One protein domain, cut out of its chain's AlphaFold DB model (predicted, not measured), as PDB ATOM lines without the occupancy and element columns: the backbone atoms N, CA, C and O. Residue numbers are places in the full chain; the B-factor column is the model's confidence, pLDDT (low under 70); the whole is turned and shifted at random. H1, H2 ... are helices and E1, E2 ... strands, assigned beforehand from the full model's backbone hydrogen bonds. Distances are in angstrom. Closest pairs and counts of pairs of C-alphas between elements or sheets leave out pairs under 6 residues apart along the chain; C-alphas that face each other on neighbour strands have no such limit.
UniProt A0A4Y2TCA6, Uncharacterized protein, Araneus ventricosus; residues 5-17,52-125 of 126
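This is residues 5 to 17 and 52 to 125 of the 126 residues of an uncharacterized protein of Araneus ventricosus (UniProt A0A4Y2TCA6). A two-stranded antiparallel ribbon, E1 and E2, lines one side of three helices. H1 and H2 make a hairpin; H3 crosses H2. The printed part has 87 residues, class mixed, with E1, H1, H2, E2, H3 in order. It is compact, radius of gyration of the C-alphas 12.4 A, spanning 35 by 29 by 18 A.

Find C-alpha 5 at (2.327, -54.700, 39.182); E1 runs to residue 10. H1 holds residues 53 to 71, 27.0 A; H2 77 to 87; E2 94 to 99. H3, 102 to 117, ends at (6.537, -37.393, 51.455).

Between E1 and E2, N 8 and O 95 are within hydrogen-bond range, 3.0 A. Every helix O i to N i+4 pair is too. H2 touches H3's residues 108 to 112 alone, closest at C-alphas 82 and 108, 6.1 A, and H1's residues 61 to 69 alone, closest at C-alphas 87 and 62, 6.4 A.

Residues 18 to 51 are not printed; C-alphas 17 and 52 are 12.3 A apart. Residues 73 to 74 have pLDDT under 70.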
ATOM      1  N   GLY A   5       3.137 -55.125  38.042       96.56
ATOM      2  CA  GLY A   5       2.327 -54.700  39.182       96.56
ATOM      3  C   GLY A   5       3.184 -53.941  40.191       96.56
ATOM      4  O   GLY A   5       4.342 -54.289  40.397       96.56
ATOM      5  N   VAL A   6       2.614 -52.911  40.803       96.31
ATOM      6  CA  VAL A   6       3.279 -52.067  41.800       96.31
ATOM      7  C   VAL A   6       2.408 -52.024  43.044       96.31
ATOM      8  O   VAL A   6       1.208 -51.758  42.940       96.31
ATOM      9  N   SER A   7       2.997 -52.266  44.213       97.12
ATOM     10  CA  SER A   7       2.303 -52.158  45.493       97.12
ATOM     11  C   SER A   7       3.160 -51.423  46.511       97.12
ATOM     12  O   SER A   7       4.370 -51.587  46.522       97.12
ATOM     13  N   ALA A   8       2.537 -50.599  47.347       97.00
ATOM     14  CA  ALA A   8       3.177 -49.993  48.508       97.00
ATOM     15  C   ALA A   8       2.123 -49.633  49.556       97.00
ATOM     16  O   ALA A   8       0.990 -49.303  49.216       97.00
ATOM     17  N   GLY A   9       2.497 -49.640  50.831       95.00
ATOM     18  CA  GLY A   9       1.654 -49.157  51.926       95.00
ATOM     19  C   GLY A   9       2.122 -47.797  52.437       95.00
ATOM     20  O   GLY A   9       3.316 -47.489  52.402       95.00
ATOM     21  N   ILE A  10       1.208 -46.984  52.965       93.81
ATOM     22  CA  ILE A  10       1.588 -45.764  53.686       93.81
ATOM     23  C   ILE A  10       2.034 -46.123  55.112       93.81
ATOM     24  O   ILE A  10       1.419 -46.908  55.834       93.81
ATOM     25  N   ARG A  11       3.136 -45.531  55.569       92.19
ATOM     26  CA  ARG A  11       3.649 -45.758  56.922       92.19
ATOM     27  C   ARG A  11       2.794 -45.041  57.973       92.19
ATOM     28  O   ARG A  11       2.714 -43.813  57.987       92.19
ATOM     29  N   LYS A  12       2.305 -45.788  58.976       89.06
ATOM     30  CA  LYS A  12       1.607 -45.241  60.166       89.06
ATOM     31  C   LYS A  12       0.454 -44.304  59.777       89.06
ATOM     32  O   LYS A  12       0.311 -43.217  60.334       89.06
ATOM     33  N   THR A  13      -0.350 -44.728  58.815       87.69
ATOM     34  CA  THR A  13      -1.190 -43.854  58.000       87.69
ATOM     35  C   THR A  13      -2.153 -42.977  58.801       87.69
ATOM     36  O   THR A  13      -2.082 -41.752  58.721       87.69
ATOM     37  N   PHE A  14      -2.986 -43.572  59.661       91.06
ATOM     38  CA  PHE A  14      -3.933 -42.802  60.479       91.06
ATOM     39  C   PHE A  14      -3.240 -41.871  61.482       91.06
ATOM     40  O   PHE A  14      -3.719 -40.771  61.752       91.06
ATOM     41  N   LEU A  15      -2.058 -42.255  61.973       91.06
ATOM     42  CA  LEU A  15      -1.313 -41.462  62.950       91.06
ATOM     43  C   LEU A  15      -0.741 -40.164  62.355       91.06
ATOM     44  O   LEU A  15      -0.371 -39.267  63.113       91.06
ATOM     45  N   GLN A  16      -0.702 -40.028  61.024       92.00
ATOM     46  CA  GLN A  16      -0.329 -38.772  60.365       92.00
ATOM     47  C   GLN A  16      -1.442 -37.715  60.449       92.00
ATOM     48  O   GLN A  16      -1.167 -36.518  60.351       92.00
ATOM     49  N   ILE A  17      -2.689 -38.120  60.715       92.81
ATOM     50  CA  ILE A  17      -3.864 -37.243  60.698       92.81
ATOM     51  C   ILE A  17      -4.163 -36.742  62.113       92.81
ATOM     52  O   ILE A  17      -4.436 -37.528  63.019       92.81
ATOM     53  N   SER A  52     -14.939 -44.151  60.875       92.19
ATOM     54  CA  SER A  52     -14.659 -43.005  60.003       92.19
ATOM     55  C   SER A  52     -13.199 -42.892  59.552       92.19
ATOM     56  O   SER A  52     -12.901 -42.110  58.651       92.19
ATOM     57  N   SER A  53     -12.273 -43.663  60.130       93.50
ATOM     58  CA  SER A  53     -10.835 -43.516  59.857       93.50
ATOM     59  C   SER A  53     -10.448 -43.789  58.403       93.50
ATOM     60  O   SER A  53      -9.707 -42.974  57.847       93.50
ATOM     61  N   PRO A  54     -10.952 -44.857  57.743       93.50
ATOM     62  CA  PRO A  54     -10.687 -45.083  56.325       93.50
ATOM     63  C   PRO A  54     -11.161 -43.920  55.450       93.50
ATOM     64  O   PRO A  54     -10.424 -43.483  54.571       93.50
ATOM     65  N   PHE A  55     -12.351 -43.376  55.728       93.88
ATOM     66  CA  PHE A  55     -12.883 -42.227  54.996       93.88
ATOM     67  C   PHE A  55     -11.980 -40.999  55.149       93.88
ATOM     68  O   PHE A  55     -11.557 -40.430  54.147       93.88
ATOM     69  N   LEU A  56     -11.618 -40.637  56.387       94.12
ATOM     70  CA  LEU A  56     -10.746 -39.487  56.656       94.12
ATOM     71  C   LEU A  56      -9.413 -39.591  55.912       94.12
ATOM     72  O   LEU A  56      -8.924 -38.598  55.376       94.12
ATOM     73  N   LEU A  57      -8.838 -40.792  55.861       93.94
ATOM     74  CA  LEU A  57      -7.606 -41.034  55.130       93.94
ATOM     75  C   LEU A  57      -7.783 -40.876  53.618       93.94
ATOM     76  O   LEU A  57      -7.023 -40.140  52.991       93.94
ATOM     77  N   VAL A  58      -8.771 -41.552  53.029       93.56
ATOM     78  CA  VAL A  58      -8.993 -41.510  51.578       93.56
ATOM     79  C   VAL A  58      -9.299 -40.082  51.126       93.56
ATOM     80  O   VAL A  58      -8.708 -39.612  50.154       93.56
ATOM     81  N   SER A  59     -10.149 -39.355  51.858       94.25
ATOM     82  CA  SER A  59     -10.451 -37.949  51.568       94.25
ATOM     83  C   SER A  59      -9.216 -37.056  51.666       94.25
ATOM     84  O   SER A  59      -9.023 -36.194  50.810       94.25
ATOM     85  N   LEU A  60      -8.352 -37.275  52.664       94.69
ATOM     86  CA  LEU A  60      -7.087 -36.551  52.781       94.69
ATOM     87  C   LEU A  60      -6.179 -36.820  51.575       94.69
ATOM     88  O   LEU A  60      -5.694 -35.868  50.972       94.69
ATOM     89  N   ILE A  61      -5.961 -38.085  51.201       94.69
ATOM     90  CA  ILE A  61      -5.113 -38.445  50.053       94.69
ATOM     91  C   ILE A  61      -5.649 -37.801  48.770       94.69
ATOM     92  O   ILE A  61      -4.882 -37.175  48.040       94.69
ATOM     93  N   GLN A  62      -6.958 -37.895  48.513       94.81
ATOM     94  CA  GLN A  62      -7.573 -37.281  47.332       94.81
ATOM     95  C   GLN A  62      -7.363 -35.766  47.305       94.81
ATOM     96  O   GLN A  62      -6.885 -35.239  46.304       94.81
ATOM     97  N   TYR A  63      -7.647 -35.083  48.417       94.94
ATOM     98  CA  TYR A  63      -7.446 -33.640  48.538       94.94
ATOM     99  C   TYR A  63      -5.985 -33.233  48.294       94.94
ATOM    100  O   TYR A  63      -5.713 -32.255  47.594       94.94
ATOM    101  N   LEU A  64      -5.030 -33.986  48.849       94.25
ATOM    102  CA  LEU A  64      -3.601 -33.723  48.685       94.25
ATOM    103  C   LEU A  64      -3.149 -33.878  47.229       94.25
ATOM    104  O   LEU A  64      -2.443 -33.008  46.718       94.25
ATOM    105  N   LEU A  65      -3.566 -34.952  46.555       94.94
ATOM    106  CA  LEU A  65      -3.206 -35.199  45.158       94.94
ATOM    107  C   LEU A  65      -3.862 -34.174  44.223       94.94
ATOM    108  O   LEU A  65      -3.199 -33.656  43.331       94.94
ATOM    109  N   GLU A  66      -5.119 -33.795  44.468       94.25
ATOM    110  CA  GLU A  66      -5.791 -32.723  43.719       94.25
ATOM    111  C   GLU A  66      -5.125 -31.359  43.905       94.25
ATOM    112  O   GLU A  66      -4.985 -30.600  42.948       94.25
ATOM    113  N   SER A  67      -4.704 -31.042  45.129       93.00
ATOM    114  CA  SER A  67      -3.975 -29.800  45.411       93.00
ATOM    115  C   SER A  67      -2.618 -29.800  44.709       93.00
ATOM    116  O   SER A  67      -2.260 -28.816  44.071       93.00
ATOM    117  N   THR A  68      -1.918 -30.938  44.733       92.25
ATOM    118  CA  THR A  68      -0.646 -31.115  44.019       92.25
ATOM    119  C   THR A  68      -0.831 -30.905  42.514       92.25
ATOM    120  O   THR A  68      -0.070 -30.165  41.905       92.25
ATOM    121  N   LEU A  69      -1.877 -31.480  41.911       92.31
ATOM    122  CA  LEU A  69      -2.182 -31.287  40.487       92.31
ATOM    123  C   LEU A  69      -2.404 -29.813  40.124       92.31
ATOM    124  O   LEU A  69      -1.930 -29.368  39.083       92.31
ATOM    125  N   LYS A  70      -3.061 -29.039  40.996       91.00
ATOM    126  CA  LYS A  70      -3.251 -27.590  40.805       91.00
ATOM    127  C   LYS A  70      -1.945 -26.798  40.929       91.00
ATOM    128  O   LYS A  70      -1.775 -25.794  40.243       91.00
ATOM    129  N   GLU A  71      -1.033 -27.234  41.797       89.00
ATOM    130  CA  GLU A  71       0.275 -26.600  42.016       89.00
ATOM    131  C   GLU A  71       1.259 -26.860  40.858       89.00
ATOM    132  O   GLU A  71       2.181 -26.076  40.643       89.00
ATOM    133  N   LEU A  72       1.058 -27.921  40.068       85.38
ATOM    134  CA  LEU A  72       1.988 -28.368  39.021       85.38
ATOM    135  C   LEU A  72       2.035 -27.501  37.749       85.38
ATOM    136  O   LEU A  72       2.671 -27.922  36.784       85.38
ATOM    137  N   ASN A  73       1.446 -26.303  37.720       69.94
ATOM    138  CA  ASN A  73       1.451 -25.402  36.555       69.94
ATOM    139  C   ASN A  73       2.858 -25.252  35.926       69.94
ATOM    140  O   ASN A  73       3.729 -24.587  36.482       69.94
ATOM    141  N   GLY A  74       3.078 -25.880  34.760       68.00
ATOM    142  CA  GLY A  74       4.349 -25.863  34.014       68.00
ATOM    143  C   GLY A  74       5.286 -27.067  34.224       68.00
ATOM    144  O   GLY A  74       6.378 -27.085  33.659       68.00
ATOM    145  N   ASN A  75       4.897 -28.080  35.005       77.69
ATOM    146  CA  ASN A  75       5.677 -29.311  35.178       77.69
ATOM    147  C   ASN A  75       5.572 -30.262  33.967       77.69
ATOM    148  O   ASN A  75       4.639 -30.154  33.171       77.69
ATOM    149  N   PRO A  76       6.499 -31.234  33.830       83.62
ATOM    150  CA  PRO A  76       6.448 -32.216  32.752       83.62
ATOM    151  C   PRO A  76       5.146 -33.028  32.764       83.62
ATOM    152  O   PRO A  76       4.754 -33.536  33.817       83.62
ATOM    153  N   MET A  77       4.539 -33.228  31.587       86.31
ATOM    154  CA  MET A  77       3.269 -33.959  31.428       86.31
ATOM    155  C   MET A  77       3.281 -35.335  32.113       86.31
ATOM    156  O   MET A  77       2.332 -35.686  32.804       86.31
ATOM    157  N   TYR A  78       4.400 -36.068  32.038       85.88
ATOM    158  CA  TYR A  78       4.505 -37.397  32.648       85.88
ATOM    159  C   TYR A  78       4.278 -37.389  34.173       85.88
ATOM    160  O   TYR A  78       3.782 -38.370  34.720       85.88
ATOM    161  N   LYS A  79       4.614 -36.296  34.882       92.12
ATOM    162  CA  LYS A  79       4.343 -36.184  36.327       92.12
ATOM    163  C   LYS A  79       2.850 -36.043  36.603       92.12
ATOM    164  O   LYS A  79       2.358 -36.636  37.558       92.12
ATOM    165  N   VAL A  80       2.149 -35.272  35.771       93.94
ATOM    166  CA  VAL A  80       0.693 -35.095  35.857       93.94
ATOM    167  C   VAL A  80       0.001 -36.440  35.641       93.94
ATOM    168  O   VAL A  80      -0.803 -36.844  36.478       93.94
ATOM    169  N   ASP A  81       0.398 -37.176  34.601       94.69
ATOM    170  CA  ASP A  81      -0.148 -38.503  34.294       94.69
ATOM    171  C   ASP A  81       0.065 -39.501  35.445       94.69
ATOM    172  O   ASP A  81      -0.857 -40.225  35.830       94.69
ATOM    173  N   ILE A  82       1.261 -39.511  36.045       96.56
ATOM    174  CA  ILE A  82       1.571 -40.389  37.181       96.56
ATOM    175  C   ILE A  82       0.750 -40.021  38.418       96.56
ATOM    176  O   ILE A  82       0.278 -40.916  39.115       96.56
ATOM    177  N   ILE A  83       0.554 -38.735  38.713       95.81
ATOM    178  CA  ILE A  83      -0.224 -38.309  39.886       95.81
ATOM    179  C   ILE A  83      -1.716 -38.605  39.692       95.81
ATOM    180  O   ILE A  83      -2.376 -39.061  40.627       95.81
ATOM    181  N   GLU A  84      -2.239 -38.439  38.476       95.88
ATOM    182  CA  GLU A  84      -3.591 -38.876  38.107       95.88
ATOM    183  C   GLU A  84      -3.766 -40.395  38.242       95.88
ATOM    184  O   GLU A  84      -4.789 -40.874  38.744       95.88
ATOM    185  N   GLN A  85      -2.757 -41.177  37.848       96.69
ATOM    186  CA  GLN A  85      -2.746 -42.619  38.078       96.69
ATOM    187  C   GLN A  85      -2.701 -42.947  39.577       96.69
ATOM    188  O   GLN A  85      -3.512 -43.742  40.058       96.69
ATOM    189  N   LEU A  86      -1.796 -42.321  40.331       96.88
ATOM    190  CA  LEU A  86      -1.626 -42.517  41.772       96.88
ATOM    191  C   LEU A  86      -2.926 -42.236  42.535       96.88
ATOM    192  O   LEU A  86      -3.305 -43.011  43.410       96.88
ATOM    193  N   LYS A  87      -3.668 -41.191  42.149       96.12
ATOM    194  CA  LYS A  87      -4.979 -40.849  42.724       96.12
ATOM    195  C   LYS A  87      -5.990 -41.993  42.630       96.12
ATOM    196  O   LYS A  87      -6.809 -42.162  43.530       96.12
ATOM    197  N   LYS A  88      -5.916 -42.794  41.566       95.94
ATOM    198  CA  LYS A  88      -6.791 -43.953  41.318       95.94
ATOM    199  C   LYS A  88      -6.232 -45.261  41.884       95.94
ATOM    200  O   LYS A  88      -6.891 -46.287  41.783       95.94
ATOM    201  N   SER A  89      -5.029 -45.229  42.457       96.25
ATOM    202  CA  SER A  89      -4.289 -46.425  42.868       96.25
ATOM    203  C   SER A  89      -4.476 -46.786  44.344       96.25
ATOM    204  O   SER A  89      -3.952 -47.801  44.780       96.25
ATOM    205  N   PHE A  90      -5.197 -45.994  45.144       95.25
ATOM    206  CA  PHE A  90      -5.331 -46.255  46.581       95.25
ATOM    207  C   PHE A  90      -6.577 -47.067  46.944       95.25
ATOM    208  O   PHE A  90      -7.703 -46.676  46.642       95.25
ATOM    209  N   TYR A  91      -6.367 -48.136  47.711       92.69
ATOM    210  CA  TYR A  91      -7.372 -48.768  48.557       92.69
ATOM    211  C   TYR A  91      -7.021 -48.516  50.027       92.69
ATOM    212  O   TYR A  91      -6.141 -49.166  50.590       92.69
ATOM    213  N   VAL A  92      -7.713 -47.552  50.642       90.56
ATOM    214  CA  VAL A  92      -7.427 -47.048  51.998       90.56
ATOM    215  C   VAL A  92      -5.972 -46.569  52.107       90.56
ATOM    216  O   VAL A  92      -5.667 -45.479  51.631       90.56
ATOM    217  N   ASP A  93      -5.074 -47.348  52.706       91.12
ATOM    218  CA  ASP A  93      -3.654 -47.041  52.890       91.12
ATOM    219  C   ASP A  93      -2.720 -47.790  51.928       91.12
ATOM    220  O   ASP A  93      -1.521 -47.500  51.902       91.12
ATOM    221  N   ASN A  94      -3.256 -48.707  51.119       94.06
ATOM    222  CA  ASN A  94      -2.495 -49.486  50.149       94.06
ATOM    223  C   ASN A  94      -2.577 -48.854  48.759       94.06
ATOM    224  O   ASN A  94      -3.658 -48.710  48.194       94.06
ATOM    225  N   CYS A  95      -1.427 -48.513  48.192       96.19
ATOM    226  CA  CYS A  95      -1.261 -48.168  46.789       96.19
ATOM    227  C   CYS A  95      -1.093 -49.451  45.967       96.19
ATOM    228  O   CYS A  95      -0.232 -50.278  46.268       96.19
ATOM    229  N   LEU A  96      -1.891 -49.600  44.914       96.81
ATOM    230  CA  LEU A  96      -1.862 -50.679  43.937       96.81
ATOM    231  C   LEU A  96      -1.992 -50.081  42.536       96.81
ATOM    232  O   LEU A  96      -3.016 -49.498  42.184       96.81
ATOM    233  N   ALA A  97      -0.946 -50.235  41.733       96.25
ATOM    234  CA  ALA A  97      -0.874 -49.711  40.377       96.25
ATOM    235  C   ALA A  97      -0.279 -50.753  39.423       96.25
ATOM    236  O   ALA A  97       0.203 -51.809  39.830       96.25
ATOM    237  N   SER A  98      -0.310 -50.463  38.125       96.69
ATOM    238  CA  SER A  98       0.423 -51.246  37.135       96.69
ATOM    239  C   SER A  98       1.012 -50.342  36.060       96.69
ATOM    240  O   SER A  98       0.421 -49.320  35.713       96.69
ATOM    241  N   VAL A  99       2.176 -50.720  35.541       96.94
ATOM    242  CA  VAL A  99       2.948 -49.957  34.547       96.94
ATOM    243  C   VAL A  99       3.461 -50.877  33.436       96.94
ATOM    244  O   VAL A  99       3.383 -52.110  33.534       96.94
ATOM    245  N   LYS A 100       3.939 -50.307  32.325       96.94
ATOM    246  CA  LYS A 100       4.294 -51.085  31.125       96.94
ATOM    247  C   LYS A 100       5.714 -51.643  31.153       96.94
ATOM    248  O   LYS A 100       5.938 -52.717  30.597       96.94
ATOM    249  N   ASN A 101       6.658 -50.906  31.730       96.69
ATOM    250  CA  ASN A 101       8.089 -51.204  31.680       96.69
ATOM    251  C   ASN A 101       8.821 -50.630  32.906       96.69
ATOM    252  O   ASN A 101       8.238 -49.899  33.705       96.69
ATOM    253  N   GLU A 102      10.099 -50.974  33.045       96.75
ATOM    254  CA  GLU A 102      10.926 -50.569  34.187       96.75
ATOM    255  C   GLU A 102      11.139 -49.054  34.279       96.75
ATOM    256  O   GLU A 102      11.211 -48.520  35.381       96.75
ATOM    257  N   LEU A 103      11.182 -48.335  33.152       95.94
ATOM    258  CA  LEU A 103      11.301 -46.877  33.171       95.94
ATOM    259  C   LEU A 103      10.061 -46.234  33.809       95.94
ATOM    260  O   LEU A 103      10.197 -45.412  34.714       95.94
ATOM    261  N   GLU A 104       8.863 -46.644  33.384       96.38
ATOM    262  CA  GLU A 104       7.603 -46.186  33.985       96.38
ATOM    263  C   GLU A 104       7.502 -46.591  35.466       96.38
ATOM    264  O   GLU A 104       6.996 -45.814  36.271       96.38
ATOM    265  N   LEU A 105       8.019 -47.766  35.848       97.19
ATOM    266  CA  LEU A 105       8.093 -48.199  37.249       97.19
ATOM    267  C   LEU A 105       8.930 -47.235  38.095       97.19
ATOM    268  O   LEU A 105       8.453 -46.748  39.117       97.19
ATOM    269  N   GLN A 106      10.160 -46.945  37.665       97.38
ATOM    270  CA  GLN A 106      11.056 -46.047  38.398       97.38
ATOM    271  C   GLN A 106      10.474 -44.633  38.487       97.38
ATOM    272  O   GLN A 106      10.505 -44.012  39.549       97.38
ATOM    273  N   GLN A 107       9.868 -44.141  37.401       97.06
ATOM    274  CA  GLN A 107       9.181 -42.850  37.398       97.06
ATOM    275  C   GLN A 107       7.986 -42.835  38.356       97.06
ATOM    276  O   GLN A 107       7.833 -41.874  39.112       97.06
ATOM    277  N   PHE A 108       7.162 -43.888  38.359       97.56
ATOM    278  CA  PHE A 108       6.012 -44.000  39.254       97.56
ATOM    279  C   PHE A 108       6.446 -43.999  40.721       97.56
ATOM    280  O   PHE A 108       5.941 -43.194  41.500       97.56
ATOM    281  N   ILE A 109       7.417 -44.844  41.086       97.56
ATOM    282  CA  ILE A 109       7.956 -44.931  42.453       97.56
ATOM    283  C   ILE A 109       8.493 -43.575  42.907       97.56
ATOM    284  O   ILE A 109       8.147 -43.114  43.999       97.56
ATOM    285  N   GLN A 110       9.305 -42.923  42.071       96.75
ATOM    286  CA  GLN A 110       9.928 -41.645  42.401       96.75
ATOM    287  C   GLN A 110       8.877 -40.550  42.598       96.75
ATOM    288  O   GLN A 110       8.813 -39.934  43.659       96.75
ATOM    289  N   VAL A 111       8.002 -40.339  41.609       96.25
ATOM    290  CA  VAL A 111       6.989 -39.277  41.662       96.25
ATOM    291  C   VAL A 111       5.987 -39.524  42.789       96.25
ATOM    292  O   VAL A 111       5.625 -38.574  43.485       96.25
ATOM    293  N   ALA A 112       5.555 -40.768  43.014       96.81
ATOM    294  CA  ALA A 112       4.629 -41.091  44.096       96.81
ATOM    295  C   ALA A 112       5.255 -40.860  45.478       96.81
ATOM    296  O   ALA A 112       4.621 -40.251  46.344       96.81
ATOM    297  N   SER A 113       6.504 -41.296  45.667       96.56
ATOM    298  CA  SER A 113       7.243 -41.088  46.916       96.56
ATOM    299  C   SER A 113       7.460 -39.599  47.185       96.56
ATOM    300  O   SER A 113       7.113 -39.121  48.265       96.56
ATOM    301  N   ASP A 114       7.950 -38.851  46.194       94.75
ATOM    302  CA  ASP A 114       8.201 -37.412  46.316       94.75
ATOM    303  C   ASP A 114       6.917 -36.640  46.612       94.75
ATOM    304  O   ASP A 114       6.885 -35.782  47.492       94.75
ATOM    305  N   THR A 115       5.827 -36.972  45.920       94.25
ATOM    306  CA  THR A 115       4.540 -36.298  46.113       94.25
ATOM    307  C   THR A 115       4.038 -36.488  47.539       94.25
ATOM    308  O   THR A 115       3.717 -35.516  48.226       94.25
ATOM    309  N   LEU A 116       4.001 -37.727  48.032       94.25
ATOM    310  CA  LEU A 116       3.380 -38.027  49.320       94.25
ATOM    311  C   LEU A 116       4.279 -37.701  50.521       94.25
ATOM    312  O   LEU A 116       3.770 -37.321  51.585       94.25
ATOM    313  N   VAL A 117       5.610 -37.745  50.367       93.50
ATOM    314  CA  VAL A 117       6.537 -37.393  51.455       93.50
ATOM    315  C   VAL A 117       6.436 -35.915  51.840       93.50
ATOM    316  O   VAL A 117       6.531 -35.594  53.027       93.50
ATOM    317  N   THR A 118       6.123 -35.018  50.891       88.25
ATOM    318  CA  THR A 118       5.897 -33.581  51.174       88.25
ATOM    319  C   THR A 118       4.754 -33.337  52.162       88.25
ATOM    320  O   THR A 118       4.656 -32.268  52.767       88.25
ATOM    321  N   ARG A 119       3.882 -34.332  52.350       86.94
ATOM    322  CA  ARG A 119       2.736 -34.307  53.265       86.94
ATOM    323  C   ARG A 119       2.853 -35.357  54.375       86.94
ATOM    324  O   ARG A 119       1.874 -35.635  55.059       86.94
ATOM    325  N   LYS A 120       4.062 -35.894  54.598       90.25
ATOM    326  CA  LYS A 120       4.403 -36.905  55.622       90.25
ATOM    327  C   LYS A 120       3.724 -38.271  55.429       90.25
ATOM    328  O   LYS A 120       3.711 -39.081  56.355       90.25
ATOM    329  N   LEU A 121       3.204 -38.550  54.235       93.06
ATOM    330  CA  LEU A 121       2.625 -39.841  53.860       93.06
ATOM    331  C   LEU A 121       3.694 -40.706  53.174       93.06
ATOM    332  O   LEU A 121       3.676 -40.929  51.973       93.06
ATOM    333  N   GLU A 122       4.679 -41.162  53.943       94.31
ATOM    334  CA  GLU A 122       5.791 -41.976  53.430       94.31
ATOM    335  C   GLU A 122       5.288 -43.336  52.900       94.31
ATOM    336  O   GLU A 122       4.748 -44.130  53.676       94.31
ATOM    337  N   LEU A 123       5.486 -43.610  51.605       95.50
ATOM    338  CA  LEU A 123       5.243 -44.926  51.000       95.50
ATOM    339  C   LEU A 123       6.365 -45.910  51.347       95.50
ATOM    340  O   LEU A 123       7.533 -45.531  51.446       95.50
ATOM    341  N   ARG A 124       6.010 -47.183  51.543       93.88
ATOM    342  CA  ARG A 124       6.934 -48.261  51.915       93.88
ATOM    343  C   ARG A 124       6.546 -49.596  51.301       93.88
ATOM    344  O   ARG A 124       5.371 -49.844  51.052       93.88
ATOM    345  N   GLY A 125       7.539 -50.478  51.194       90.69
ATOM    346  CA  GLY A 125       7.337 -51.863  50.770       90.69
ATOM    347  C   GLY A 125       7.047 -52.002  49.279       90.69
ATOM    348  O   GLY A 125       6.213 -52.831  48.936       90.69
TER     349      GLY A 125